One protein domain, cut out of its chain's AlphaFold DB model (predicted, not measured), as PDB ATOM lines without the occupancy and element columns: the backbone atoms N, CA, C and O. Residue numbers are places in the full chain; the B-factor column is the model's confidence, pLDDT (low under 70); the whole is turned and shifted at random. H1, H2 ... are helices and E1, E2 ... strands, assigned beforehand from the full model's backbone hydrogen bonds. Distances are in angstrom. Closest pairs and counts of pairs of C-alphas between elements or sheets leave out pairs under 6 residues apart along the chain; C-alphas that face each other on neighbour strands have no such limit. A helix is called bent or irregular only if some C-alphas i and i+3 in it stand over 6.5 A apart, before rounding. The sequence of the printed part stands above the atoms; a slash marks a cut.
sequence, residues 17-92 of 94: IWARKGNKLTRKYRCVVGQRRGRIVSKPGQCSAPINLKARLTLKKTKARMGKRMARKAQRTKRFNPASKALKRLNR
ATOM      1  N   ILE A  17     -43.057 -37.238  11.937       87.19
ATOM      2  CA  ILE A  17     -42.663 -36.145  11.048       87.19
ATOM      3  C   ILE A  17     -41.457 -35.435  11.631       87.19
ATOM      4  O   ILE A  17     -41.413 -35.112  12.821       87.19
ATOM      5  N   TRP A  18     -40.496 -35.110  10.772       90.88
ATOM      6  CA  TRP A  18     -39.362 -34.297  11.172       90.88
ATOM      7  C   TRP A  18     -39.784 -32.844  11.367       90.88
ATOM      8  O   TRP A  18     -40.347 -32.195  10.483       90.88
ATOM      9  N   ALA A  19     -39.482 -32.296  12.536       92.25
ATOM     10  CA  ALA A  19     -39.762 -30.916  12.883       92.25
ATOM     11  C   ALA A  19     -38.563 -30.265  13.571       92.25
ATOM     12  O   ALA A  19     -37.831 -30.892  14.335       92.25
ATOM     13  N   ARG A  20     -38.390 -28.961  13.354       93.00
ATOM     14  CA  ARG A  20     -37.328 -28.183  13.996       93.00
ATOM     15  C   ARG A  20     -37.769 -27.691  15.377       93.00
ATOM     16  O   ARG A  20     -38.861 -27.132  15.520       93.00
ATOM     17  N   LYS A  21     -36.898 -27.830  16.378       91.38
ATOM     18  CA  LYS A  21     -36.995 -27.177  17.693       91.38
ATOM     19  C   LYS A  21     -35.703 -26.389  17.921       91.38
ATOM     20  O   LYS A  21     -34.646 -26.974  18.131       91.38
ATOM     21  N   GLY A  22     -35.772 -25.060  17.823       88.75
ATOM     22  CA  GLY A  22     -34.570 -24.217  17.857       88.75
ATOM     23  C   GLY A  22     -33.630 -24.559  16.696       88.75
ATOM     24  O   GLY A  22     -34.032 -24.446  15.539       88.75
ATOM     25  N   ASN A  23     -32.420 -25.020  17.002       88.38
ATOM     26  CA  ASN A  23     -31.429 -25.440  16.004       88.38
ATOM     27  C   ASN A  23     -31.376 -26.959  15.777       88.38
ATOM     28  O   ASN A  23     -30.635 -27.410  14.912       88.38
ATOM     29  N   LYS A  24     -32.174 -27.751  16.508       91.75
ATOM     30  CA  LYS A  24     -32.174 -29.219  16.418       91.75
ATOM     31  C   LYS A  24     -33.360 -29.738  15.599       91.75
ATOM     32  O   LYS A  24     -34.441 -29.134  15.593       91.75
ATOM     33  N   LEU A  25     -33.160 -30.871  14.929       92.75
ATOM     34  CA  LEU A  25     -34.214 -31.652  14.281       92.75
ATOM     35  C   LEU A  25     -34.714 -32.724  15.242       92.75
ATOM     36  O   LEU A  25     -33.933 -33.428  15.865       92.75
ATOM     37  N   THR A  26     -36.030 -32.816  15.376       92.88
ATOM     38  CA  THR A  26     -36.711 -33.718  16.308       92.88
ATOM     39  C   THR A  26     -37.882 -34.374  15.597       92.88
ATOM     40  O   THR A  26     -38.548 -33.713  14.796       92.88
ATOM     41  N   ARG A  27     -38.164 -35.641  15.899       90.62
ATOM     42  CA  ARG A  27     -39.386 -36.301  15.429       90.62
ATOM     43  C   ARG A  27     -40.587 -35.826  16.251       90.62
ATOM     44  O   ARG A  27     -40.467 -35.556  17.445       90.62
ATOM     45  N   LYS A  28     -41.729 -35.660  15.590       90.94
ATOM     46  CA  LYS A  28     -42.999 -35.219  16.175       90.94
ATOM     47  C   LYS A  28     -44.156 -36.031  15.611       90.94
ATOM     48  O   LYS A  28     -44.051 -36.585  14.524       90.94
ATOM     49  N   TYR A  29     -45.274 -36.020  16.324       89.06
ATOM     50  CA  TYR A  29     -46.475 -36.769  15.965       89.06
ATOM     51  C   TYR A  29     -47.455 -35.881  15.199       89.06
ATOM     52  O   TYR A  29     -47.632 -34.710  15.550       89.06
ATOM     53  N   ARG A  30     -48.114 -36.425  14.173       88.81
ATOM     54  CA  ARG A  30     -49.260 -35.778  13.519       88.81
ATOM     55  C   ARG A  30     -50.551 -36.280  14.152       88.81
ATOM     56  O   ARG A  30     -50.800 -37.476  14.176       88.81
ATOM     57  N   CYS A  31     -51.394 -35.365  14.614       88.69
ATOM     58  CA  CYS A  31     -52.730 -35.728  15.072       88.69
ATOM     59  C   CYS A  31     -53.598 -36.135  13.874       88.69
ATOM     60  O   CYS A  31     -53.788 -35.331  12.956       88.69
ATOM     61  N   VAL A  32     -54.120 -37.363  13.885       84.62
ATOM     62  CA  VAL A  32     -54.957 -37.918  12.804       84.62
ATOM     63  C   VAL A  32     -56.439 -37.609  13.027       84.62
ATOM     64  O   VAL A  32     -57.145 -37.262  12.083       84.62
ATOM     65  N   VAL A  33     -56.888 -37.645  14.284       82.56
ATOM     66  CA  VAL A  33     -58.303 -37.526  14.671       82.56
ATOM     67  C   VAL A  33     -58.543 -36.387  15.672       82.56
ATOM     68  O   VAL A  33     -57.605 -35.840  16.260       82.56
ATOM     69  N   GLY A  34     -59.816 -36.019  15.847       84.31
ATOM     70  CA  GLY A  34     -60.280 -35.041  16.835       84.31
ATOM     71  C   GLY A  34     -60.063 -33.569  16.465       84.31
ATOM     72  O   GLY A  34     -59.614 -33.214  15.375       84.31
ATOM     73  N   GLN A  35     -60.348 -32.682  17.422       86.81
ATOM     74  CA  GLN A  35     -60.325 -31.219  17.256       86.81
ATOM     75  C   GLN A  35     -58.956 -30.617  16.871       86.81
ATOM     76  O   GLN A  35     -58.871 -29.465  16.446       86.81
ATOM     77  N   ARG A  36     -57.858 -31.366  17.045       89.38
ATOM     78  CA  ARG A  36     -56.487 -30.956  16.684       89.38
ATOM     79  C   ARG A  36     -55.956 -31.691  15.446       89.38
ATOM     80  O   ARG A  36     -54.745 -31.656  15.211       89.38
ATOM     81  N   ARG A  37     -56.828 -32.339  14.661       88.19
ATOM     82  CA  ARG A  37     -56.481 -33.042  13.414       88.19
ATOM     83  C   ARG A  37     -55.580 -32.187  12.513       88.19
ATOM     84  O   ARG A  37     -55.780 -30.988  12.343       88.19
ATOM     85  N   GLY A  38     -54.533 -32.810  11.975       86.75
ATOM     86  CA  GLY A  38     -53.528 -32.183  11.112       86.75
ATOM     87  C   GLY A  38     -52.410 -31.431  11.845       86.75
ATOM     88  O   GLY A  38     -51.402 -31.088  11.222       86.75
ATOM     89  N   ARG A  39     -52.521 -31.194  13.160       90.50
ATOM     90  CA  ARG A  39     -51.477 -30.506  13.930       90.50
ATOM     91  C   ARG A  39     -50.292 -31.429  14.216       90.50
ATOM     92  O   ARG A  39     -50.466 -32.590  14.570       90.50
ATOM     93  N   ILE A  40     -49.083 -30.873  14.128       90.50
ATOM     94  CA  ILE A  40     -47.843 -31.549  14.529       90.50
ATOM     95  C   ILE A  40     -47.533 -31.196  15.990       90.50
ATOM     96  O   ILE A  40     -47.309 -30.026  16.319       90.50
ATOM     97  N   VAL A  41     -47.513 -32.201  16.861       90.88
ATOM     98  CA  VAL A  41     -47.363 -32.070  18.318       90.88
ATOM     99  C   VAL A  41     -46.121 -32.797  18.830       90.88
ATOM    100  O   VAL A  41     -45.593 -33.696  18.184       90.88
ATOM    101  N   SER A  42     -45.615 -32.386  19.996       89.94
ATOM    102  CA  SER A  42     -44.436 -33.024  20.602       89.94
ATOM    103  C   SER A  42     -44.770 -34.304  21.363       89.94
ATOM    104  O   SER A  42     -43.944 -35.203  21.413       89.94
ATOM    105  N   LYS A  43     -45.956 -34.365  21.979       88.69
ATOM    106  CA  LYS A  43     -46.443 -35.508  22.759       88.69
ATOM    107  C   LYS A  43     -47.787 -35.965  22.179       88.69
ATOM    108  O   LYS A  43     -48.597 -35.084  21.880       88.69
ATOM    109  N   PRO A  44     -48.062 -37.274  22.070       85.38
ATOM    110  CA  PRO A  44     -49.299 -37.782  21.470       85.38
ATOM    111  C   PRO A  44     -50.557 -37.348  22.239       85.38
ATOM    112  O   PRO A  44     -51.518 -36.894  21.623       85.38
ATOM    113  N   GLY A  45     -50.518 -37.317  23.578       86.81
ATOM    114  CA  GLY A  45     -51.645 -36.853  24.408       86.81
ATOM    115  C   GLY A  45     -52.079 -35.399  24.154       86.81
ATOM    116  O   GLY A  45     -53.189 -34.997  24.494       86.81
ATOM    117  N   GLN A  46     -51.250 -34.588  23.481       87.75
ATOM    118  CA  GLN A  46     -51.666 -33.251  23.056       87.75
ATOM    119  C   GLN A  46     -52.728 -33.282  21.954       87.75
ATOM    120  O   GLN A  46     -53.326 -32.239  21.718       87.75
ATOM    121  N   CYS A  47     -52.965 -34.393  21.260       86.62
ATOM    122  CA  CYS A  47     -53.995 -34.455  20.225       86.62
ATOM    123  C   CYS A  47     -55.413 -34.371  20.811       86.62
ATOM    124  O   CYS A  47     -56.242 -33.643  20.268       86.62
ATOM    125  N   SER A  48     -55.644 -35.001  21.963       87.19
ATOM    126  CA  SER A  48     -56.951 -35.027  22.636       87.19
ATOM    127  C   SER A  48     -57.138 -33.898  23.655       87.19
ATOM    128  O   SER A  48     -58.250 -33.629  24.088       87.19
ATOM    129  N   ALA A  49     -56.064 -33.191  24.022       90.06
ATOM    130  CA  ALA A  49     -56.135 -32.139  25.033       90.06
ATOM    131  C   ALA A  49     -57.068 -30.968  24.629       90.06
ATOM    132  O   ALA A  49     -57.052 -30.538  23.463       90.06
ATOM    133  N   PRO A  50     -57.806 -30.370  25.588       90.44
ATOM    134  CA  PRO A  50     -58.725 -29.260  25.336       90.44
ATOM    135  C   PRO A  50     -57.998 -28.018  24.812       90.44
ATOM    136  O   PRO A  50     -56.812 -27.793  25.074       90.44
ATOM    137  N   ILE A  51     -58.675 -27.208  24.003       90.00
ATOM    138  CA  ILE A  51     -58.098 -25.988  23.427       90.00
ATOM    139  C   ILE A  51     -58.025 -24.895  24.497       90.00
ATOM    140  O   ILE A  51     -59.031 -24.520  25.085       90.00
ATOM    141  N   ASN A  52     -56.845 -24.299  24.678       92.62
ATOM    142  CA  ASN A  52     -56.700 -23.122  25.532       92.62
ATOM    143  C   ASN A  52     -57.223 -21.862  24.807       92.62
ATOM    144  O   ASN A  52     -56.563 -21.333  23.904       92.62
ATOM    145  N   LEU A  53     -58.410 -21.392  25.204       93.75
ATOM    146  CA  LEU A  53     -59.082 -20.230  24.607       93.75
ATOM    147  C   LEU A  53     -58.323 -18.921  24.853       93.75
ATOM    148  O   LEU A  53     -58.135 -18.136  23.920       93.75
ATOM    149  N   LYS A  54     -57.799 -18.715  26.065       96.12
ATOM    150  CA  LYS A  54     -57.024 -17.517  26.421       96.12
ATOM    151  C   LYS A  54     -55.811 -17.357  25.503       96.12
ATOM    152  O   LYS A  54     -55.625 -16.299  24.904       96.12
ATOM    153  N   ALA A  55     -55.043 -18.429  25.306       95.12
ATOM    154  CA  ALA A  55     -53.882 -18.431  24.414       95.12
ATOM    155  C   ALA A  55     -54.256 -18.193  22.938       95.12
ATOM    156  O   ALA A  55     -53.502 -17.575  22.183       95.12
ATOM    157  N   ARG A  56     -55.432 -18.662  22.502       94.25
ATOM    158  CA  ARG A  56     -55.932 -18.414  21.142       94.25
ATOM    159  C   ARG A  56     -56.237 -16.930  20.925       94.25
ATOM    160  O   ARG A  56     -55.836 -16.374  19.901       94.25
ATOM    161  N   LEU A  57     -56.895 -16.288  21.888       97.62
ATOM    162  CA  LEU A  57     -57.232 -14.865  21.818       97.62
ATOM    163  C   LEU A  57     -55.982 -13.978  21.876       97.62
ATOM    164  O   LEU A  57     -55.847 -13.056  21.069       97.62
ATOM    165  N   THR A  58     -55.025 -14.281  22.758       97.44
ATOM    166  CA  THR A  58     -53.758 -13.530  22.826       97.44
ATOM    167  C   THR A  58     -52.939 -13.679  21.545       97.44
ATOM    168  O   THR A  58     -52.382 -12.693  21.054       97.44
ATOM    169  N   LEU A  59     -52.921 -14.875  20.941       95.81
ATOM    170  CA  LEU A  59     -52.262 -15.101  19.656       95.81
ATOM    171  C   LEU A  59     -52.932 -14.317  18.517       95.81
ATOM    172  O   LEU A  59     -52.240 -13.795  17.645       95.81
ATOM    173  N   LYS A  60     -54.269 -14.198  18.519       96.81
ATOM    174  CA  LYS A  60     -55.004 -13.384  17.535       96.81
ATOM    175  C   LYS A  60     -54.588 -11.912  17.629       96.81
ATOM    176  O   LYS A  60     -54.197 -11.328  16.620       96.81
ATOM    177  N   LYS A  61     -54.562 -11.351  18.845       97.31
ATOM    178  CA  LYS A  61     -54.122  -9.966  19.104       97.31
ATOM    179  C   LYS A  61     -52.661  -9.731  18.688       97.31
ATOM    180  O   LYS A  61     -52.351  -8.764  17.996       97.31
ATOM    181  N   THR A  62     -51.748 -10.643  19.032       97.06
ATOM    182  CA  THR A  62     -50.324 -10.518  18.648       97.06
ATOM    183  C   THR A  62     -50.088 -10.681  17.149       97.06
ATOM    184  O   THR A  62     -49.228  -9.989  16.601       97.06
ATOM    185  N   LYS A  63     -50.847 -11.540  16.458       96.12
ATOM    186  CA  LYS A  63     -50.796 -11.648  14.992       96.12
ATOM    187  C   LYS A  63     -51.280 -10.378  14.301       96.12
ATOM    188  O   LYS A  63     -50.635  -9.973  13.339       96.12
ATOM    189  N   ALA A  64     -52.332  -9.737  14.808       96.69
ATOM    190  CA  ALA A  64     -52.794  -8.454  14.276       96.69
ATOM    191  C   ALA A  64     -51.702  -7.376  14.401       96.69
ATOM    192  O   ALA A  64     -51.368  -6.719  13.421       96.69
ATOM    193  N   ARG A  65     -51.053  -7.277  15.570       96.75
ATOM    194  CA  ARG A  65     -50.012  -6.265  15.819       96.75
ATOM    195  C   ARG A  65     -48.682  -6.536  15.107       96.75
ATOM    196  O   ARG A  65     -48.031  -5.616  14.632       96.75
ATOM    197  N   MET A  66     -48.219  -7.789  15.080       97.31
ATOM    198  CA  MET A  66     -46.838  -8.131  14.690       97.31
ATOM    199  C   MET A  66     -46.730  -9.164  13.562       97.31
ATOM    200  O   MET A  66     -45.627  -9.622  13.254       97.31
ATOM    201  N   GLY A  67     -47.840  -9.536  12.919       96.88
ATOM    202  CA  GLY A  67     -47.892 -10.598  11.907       96.88
ATOM    203  C   GLY A  67     -46.862 -10.433  10.789       96.88
ATOM    204  O   GLY A  67     -46.079 -11.352  10.536       96.88
ATOM    205  N   LYS A  68     -46.784  -9.234  10.192       96.69
ATOM    206  CA  LYS A  68     -45.832  -8.923   9.108       96.69
ATOM    207  C   LYS A  68     -44.374  -9.112   9.552       96.69
ATOM    208  O   LYS A  68     -43.584  -9.750   8.858       96.69
ATOM    209  N   ARG A  69     -44.014  -8.624  10.746       97.31
ATOM    210  CA  ARG A  69     -42.662  -8.773  11.314       97.31
ATOM    211  C   ARG A  69     -42.329 -10.242  11.601       97.31
ATOM    212  O   ARG A  69     -41.226 -10.685  11.279       97.31
ATOM    213  N   MET A  70     -43.268 -11.003  12.166       96.25
ATOM    214  CA  MET A  70     -43.089 -12.437  12.430       96.25
ATOM    215  C   MET A  70     -42.876 -13.233  11.138       96.25
ATOM    216  O   MET A  70     -41.987 -14.083  11.089       96.25
ATOM    217  N   ALA A  71     -43.637 -12.929  10.084       96.44
ATOM    218  CA  ALA A  71     -43.511 -13.589   8.788       96.44
ATOM    219  C   ALA A  71     -42.124 -13.368   8.161       96.44
ATOM    220  O   ALA A  71     -41.467 -14.343   7.789       96.44
ATOM    221  N   ARG A  72     -41.628 -12.121   8.139       97.31
ATOM    222  CA  ARG A  72     -40.284 -11.793   7.619       97.31
ATOM    223  C   ARG A  72     -39.181 -12.534   8.377       97.31
ATOM    224  O   ARG A  72     -38.315 -13.160   7.767       97.31
ATOM    225  N   LYS A  73     -39.239 -12.532   9.716       96.38
ATOM    226  CA  LYS A  73     -38.279 -13.275  10.551       96.38
ATOM    227  C   LYS A  73     -38.329 -14.776  10.254       96.38
ATOM    228  O   LYS A  73     -37.286 -15.396  10.066       96.38
ATOM    229  N   ALA A  74     -39.527 -15.351  10.140       94.94
ATOM    230  CA  ALA A  74     -39.696 -16.767   9.835       94.94
ATOM    231  C   ALA A  74     -39.147 -17.145   8.448       94.94
ATOM    232  O   ALA A  74     -38.507 -18.189   8.319       94.94
ATOM    233  N   GLN A  75     -39.359 -16.313   7.424       95.94
ATOM    234  CA  GLN A  75     -38.795 -16.519   6.085       95.94
ATOM    235  C   GLN A  75     -37.264 -16.493   6.113       95.94
ATOM    236  O   GLN A  75     -36.634 -17.417   5.596       95.94
ATOM    237  N   ARG A  76     -36.663 -15.511   6.802       95.94
ATOM    238  CA  ARG A  76     -35.206 -15.446   6.998       95.94
ATOM    239  C   ARG A  76     -34.685 -16.726   7.658       95.94
ATOM    240  O   ARG A  76     -33.768 -17.354   7.137       95.94
ATOM    241  N   THR A  77     -35.309 -17.183   8.746       94.56
ATOM    242  CA  THR A  77     -34.899 -18.429   9.414       94.56
ATOM    243  C   THR A  77     -35.017 -19.646   8.497       94.56
ATOM    244  O   THR A  77     -34.106 -20.469   8.474       94.56
ATOM    245  N   LYS A  78     -36.104 -19.769   7.726       92.62
ATOM    246  CA  LYS A  78     -36.294 -20.891   6.791       92.62
ATOM    247  C   LYS A  78     -35.250 -20.906   5.670       92.62
ATOM    248  O   LYS A  78     -34.871 -21.989   5.237       92.62
ATOM    249  N   ARG A  79     -34.790 -19.731   5.223       94.00
ATOM    250  CA  ARG A  79     -33.788 -19.589   4.156       94.00
ATOM    251  C   ARG A  79     -32.376 -19.937   4.624       94.00
ATOM    252  O   ARG A  79     -31.666 -20.627   3.901       94.00
ATOM    253  N   PHE A  80     -31.968 -19.478   5.809       93.75
ATOM    254  CA  PHE A  80     -30.565 -19.568   6.241       93.75
ATOM    255  C   PHE A  80     -30.266 -20.721   7.203       93.75
ATOM    256  O   PHE A  80     -29.181 -21.285   7.140       93.75
ATOM    257  N   ASN A  81     -31.199 -21.110   8.075       93.81
ATOM    258  CA  ASN A  81     -30.900 -22.095   9.114       93.81
ATOM    259  C   ASN A  81     -30.686 -23.504   8.504       93.81
ATOM    260  O   ASN A  81     -31.603 -24.011   7.841       93.81
ATOM    261  N   PRO A  82     -29.545 -24.172   8.766       94.12
ATOM    262  CA  PRO A  82     -29.228 -25.479   8.184       94.12
ATOM    263  C   PRO A  82     -30.252 -26.556   8.565       94.12
ATOM    264  O   PRO A  82     -30.705 -27.313   7.705       94.12
ATOM    265  N   ALA A  83     -30.736 -26.560   9.811       94.50
ATOM    266  CA  ALA A  83     -31.776 -27.483  10.257       94.50
ATOM    267  C   ALA A  83     -33.108 -27.264   9.516       94.50
ATOM    268  O   ALA A  83     -33.847 -28.216   9.276       94.50
ATOM    269  N   SER A  84     -33.427 -26.026   9.110       92.56
ATOM    270  CA  SER A  84     -34.637 -25.755   8.309       92.56
ATOM    271  C   SER A  84     -34.507 -26.259   6.872       92.56
ATOM    272  O   SER A  84     -35.485 -26.760   6.320       92.56
ATOM    273  N   LYS A  85     -33.309 -26.174   6.280       93.00
ATOM    274  CA  LYS A  85     -33.030 -26.752   4.957       93.00
ATOM    275  C   LYS A  85     -33.115 -28.281   4.998       93.00
ATOM    276  O   LYS A  85     -33.823 -28.876   4.187       93.00
ATOM    277  N   ALA A  86     -32.481 -28.904   5.992       91.88
ATOM    278  CA  ALA A  86     -32.516 -30.352   6.191       91.88
ATOM    279  C   ALA A  86     -33.942 -30.881   6.445       91.88
ATOM    280  O   ALA A  86     -34.318 -31.900   5.871       91.88
ATOM    281  N   LEU A  87     -34.779 -30.154   7.199       92.38
ATOM    282  CA  LEU A  87     -36.194 -30.500   7.408       92.38
ATOM    283  C   LEU A  87     -36.965 -30.686   6.094       92.38
ATOM    284  O   LEU A  87     -37.782 -31.596   5.986       92.38
ATOM    285  N   LYS A  88     -36.724 -29.819   5.100       88.94
ATOM    286  CA  LYS A  88     -37.396 -29.902   3.795       88.94
ATOM    287  C   LYS A  88     -36.990 -31.170   3.044       88.94
ATOM    288  O   LYS A  88     -37.835 -31.760   2.386       88.94
ATOM    289  N   ARG A  89     -35.727 -31.591   3.160       88.44
ATOM    290  CA  ARG A  89     -35.223 -32.835   2.559       88.44
ATOM    291  C   ARG A  89     -35.828 -34.066   3.235       88.44
ATOM    292  O   ARG A  89     -36.298 -34.952   2.540       88.44
ATOM    293  N   LEU A  90     -35.861 -34.083   4.567       87.69
ATOM    294  CA  LEU A  90     -36.320 -35.234   5.355       87.69
ATOM    295  C   LEU A  90     -37.830 -35.504   5.271       87.69
ATOM    296  O   LEU A  90     -38.251 -36.622   5.529       87.69
ATOM    297  N   ASN A  91     -38.643 -34.496   4.945       86.69
ATOM    298  CA  ASN A  91     -40.101 -34.637   4.837       86.69
ATOM    299  C   ASN A  91     -40.610 -34.762   3.389       86.69
ATOM    300  O   ASN A  91     -41.822 -34.714   3.171       86.69
ATOM    301  N   ARG A  92     -39.727 -34.858   2.387       82.50
ATOM    302  CA  ARG A  92     -40.150 -35.184   1.017       82.50
ATOM    303  C   ARG A  92     -40.512 -36.668   0.972       82.50
ATOM    304  O   ARG A  92     -39.701 -37.493   1.380       82.50
TER     305      ARG A  92
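AT A GLANCE: This is residues 17 to 92 of the 94 residues of an uncharacterized protein of Gammaproteobacteria bacterium (UniProt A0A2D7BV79). The chain makes an open ring with an empty middle: the small hairpin E1 and E2, a long winding link, the bent helix H1 as a wide V of two arms, and the short helix H2, which packs on the hairpin and closes the ring. The V stands away from the hairpin, and residues 52 to 58, near the start of its first arm, stick out free of the rest. The printed part has 76 residues with two named strands and two named helices in the order E1, E2, H1, H2; the sheet, in the order E1 - E2, is antiparallel, and the class is mixed, helices and strands. The whole is loose, with a radius of gyration of the C-alphas of 14.6 A and spans of 35 by 31 by 18 A.

HOW THE PARTS SIT: E1, residues 17 to 21, and E2, residues 24 to 30, are antiparallel neighbours and form a hairpin with a tight link, their directions 134 degrees apart. N 19 and O 26 are within hydrogen-bond range at 2.8 A, and so are N 21 and O 24 at 2.9 A. Residues 29 to 30 of E2 also make a short antiparallel pairing with residues 40 to 41. H1, residues 53 to 80, was assigned as one helix by its hydrogen bonds but is bent, with C-alphas 65 and 68 at 8.3 A. Its arms H1a, residues 53 to 65, and H1b, residues 68 to 80, are about perpendicular at 89 degrees. H1b and H2, residues 82 to 90, touch only at the corner by their tight link, about perpendicular at 77 degrees; their closest C-alphas, of Lys 78 and Ser 84, are 5.4 A apart. The closest C-alphas of E1 and H2, Trp 18 and Leu 87, are 6.2 A apart. H1a is apart from E1 and H2, and H1b is apart from E1 and E2. Every O i to N i+4 pair is within hydrogen-bond range in H1a and H1b, and 4 of 5 in H2.

IN THESE COORDINATES: E1 begins at C-alpha 17, (-42.663, -36.145, 11.048), and is 12.5 A long; E2 is 18.5 A. H1a starts at C-alpha 53, (-59.082, -20.230, 24.607); it and H1b are each 18.8 A long. H2, 12.4 A long, ends at C-alpha 90, (-36.320, -35.234, 5.355).

THE WHOLE: The C-alphas farthest apart, of Lys 54 and Arg 89, are 35.8 A apart. The printed part has no cut. The link from E2 to H1 is long, with 22 residues. No printed residue has a pLDDT under 70.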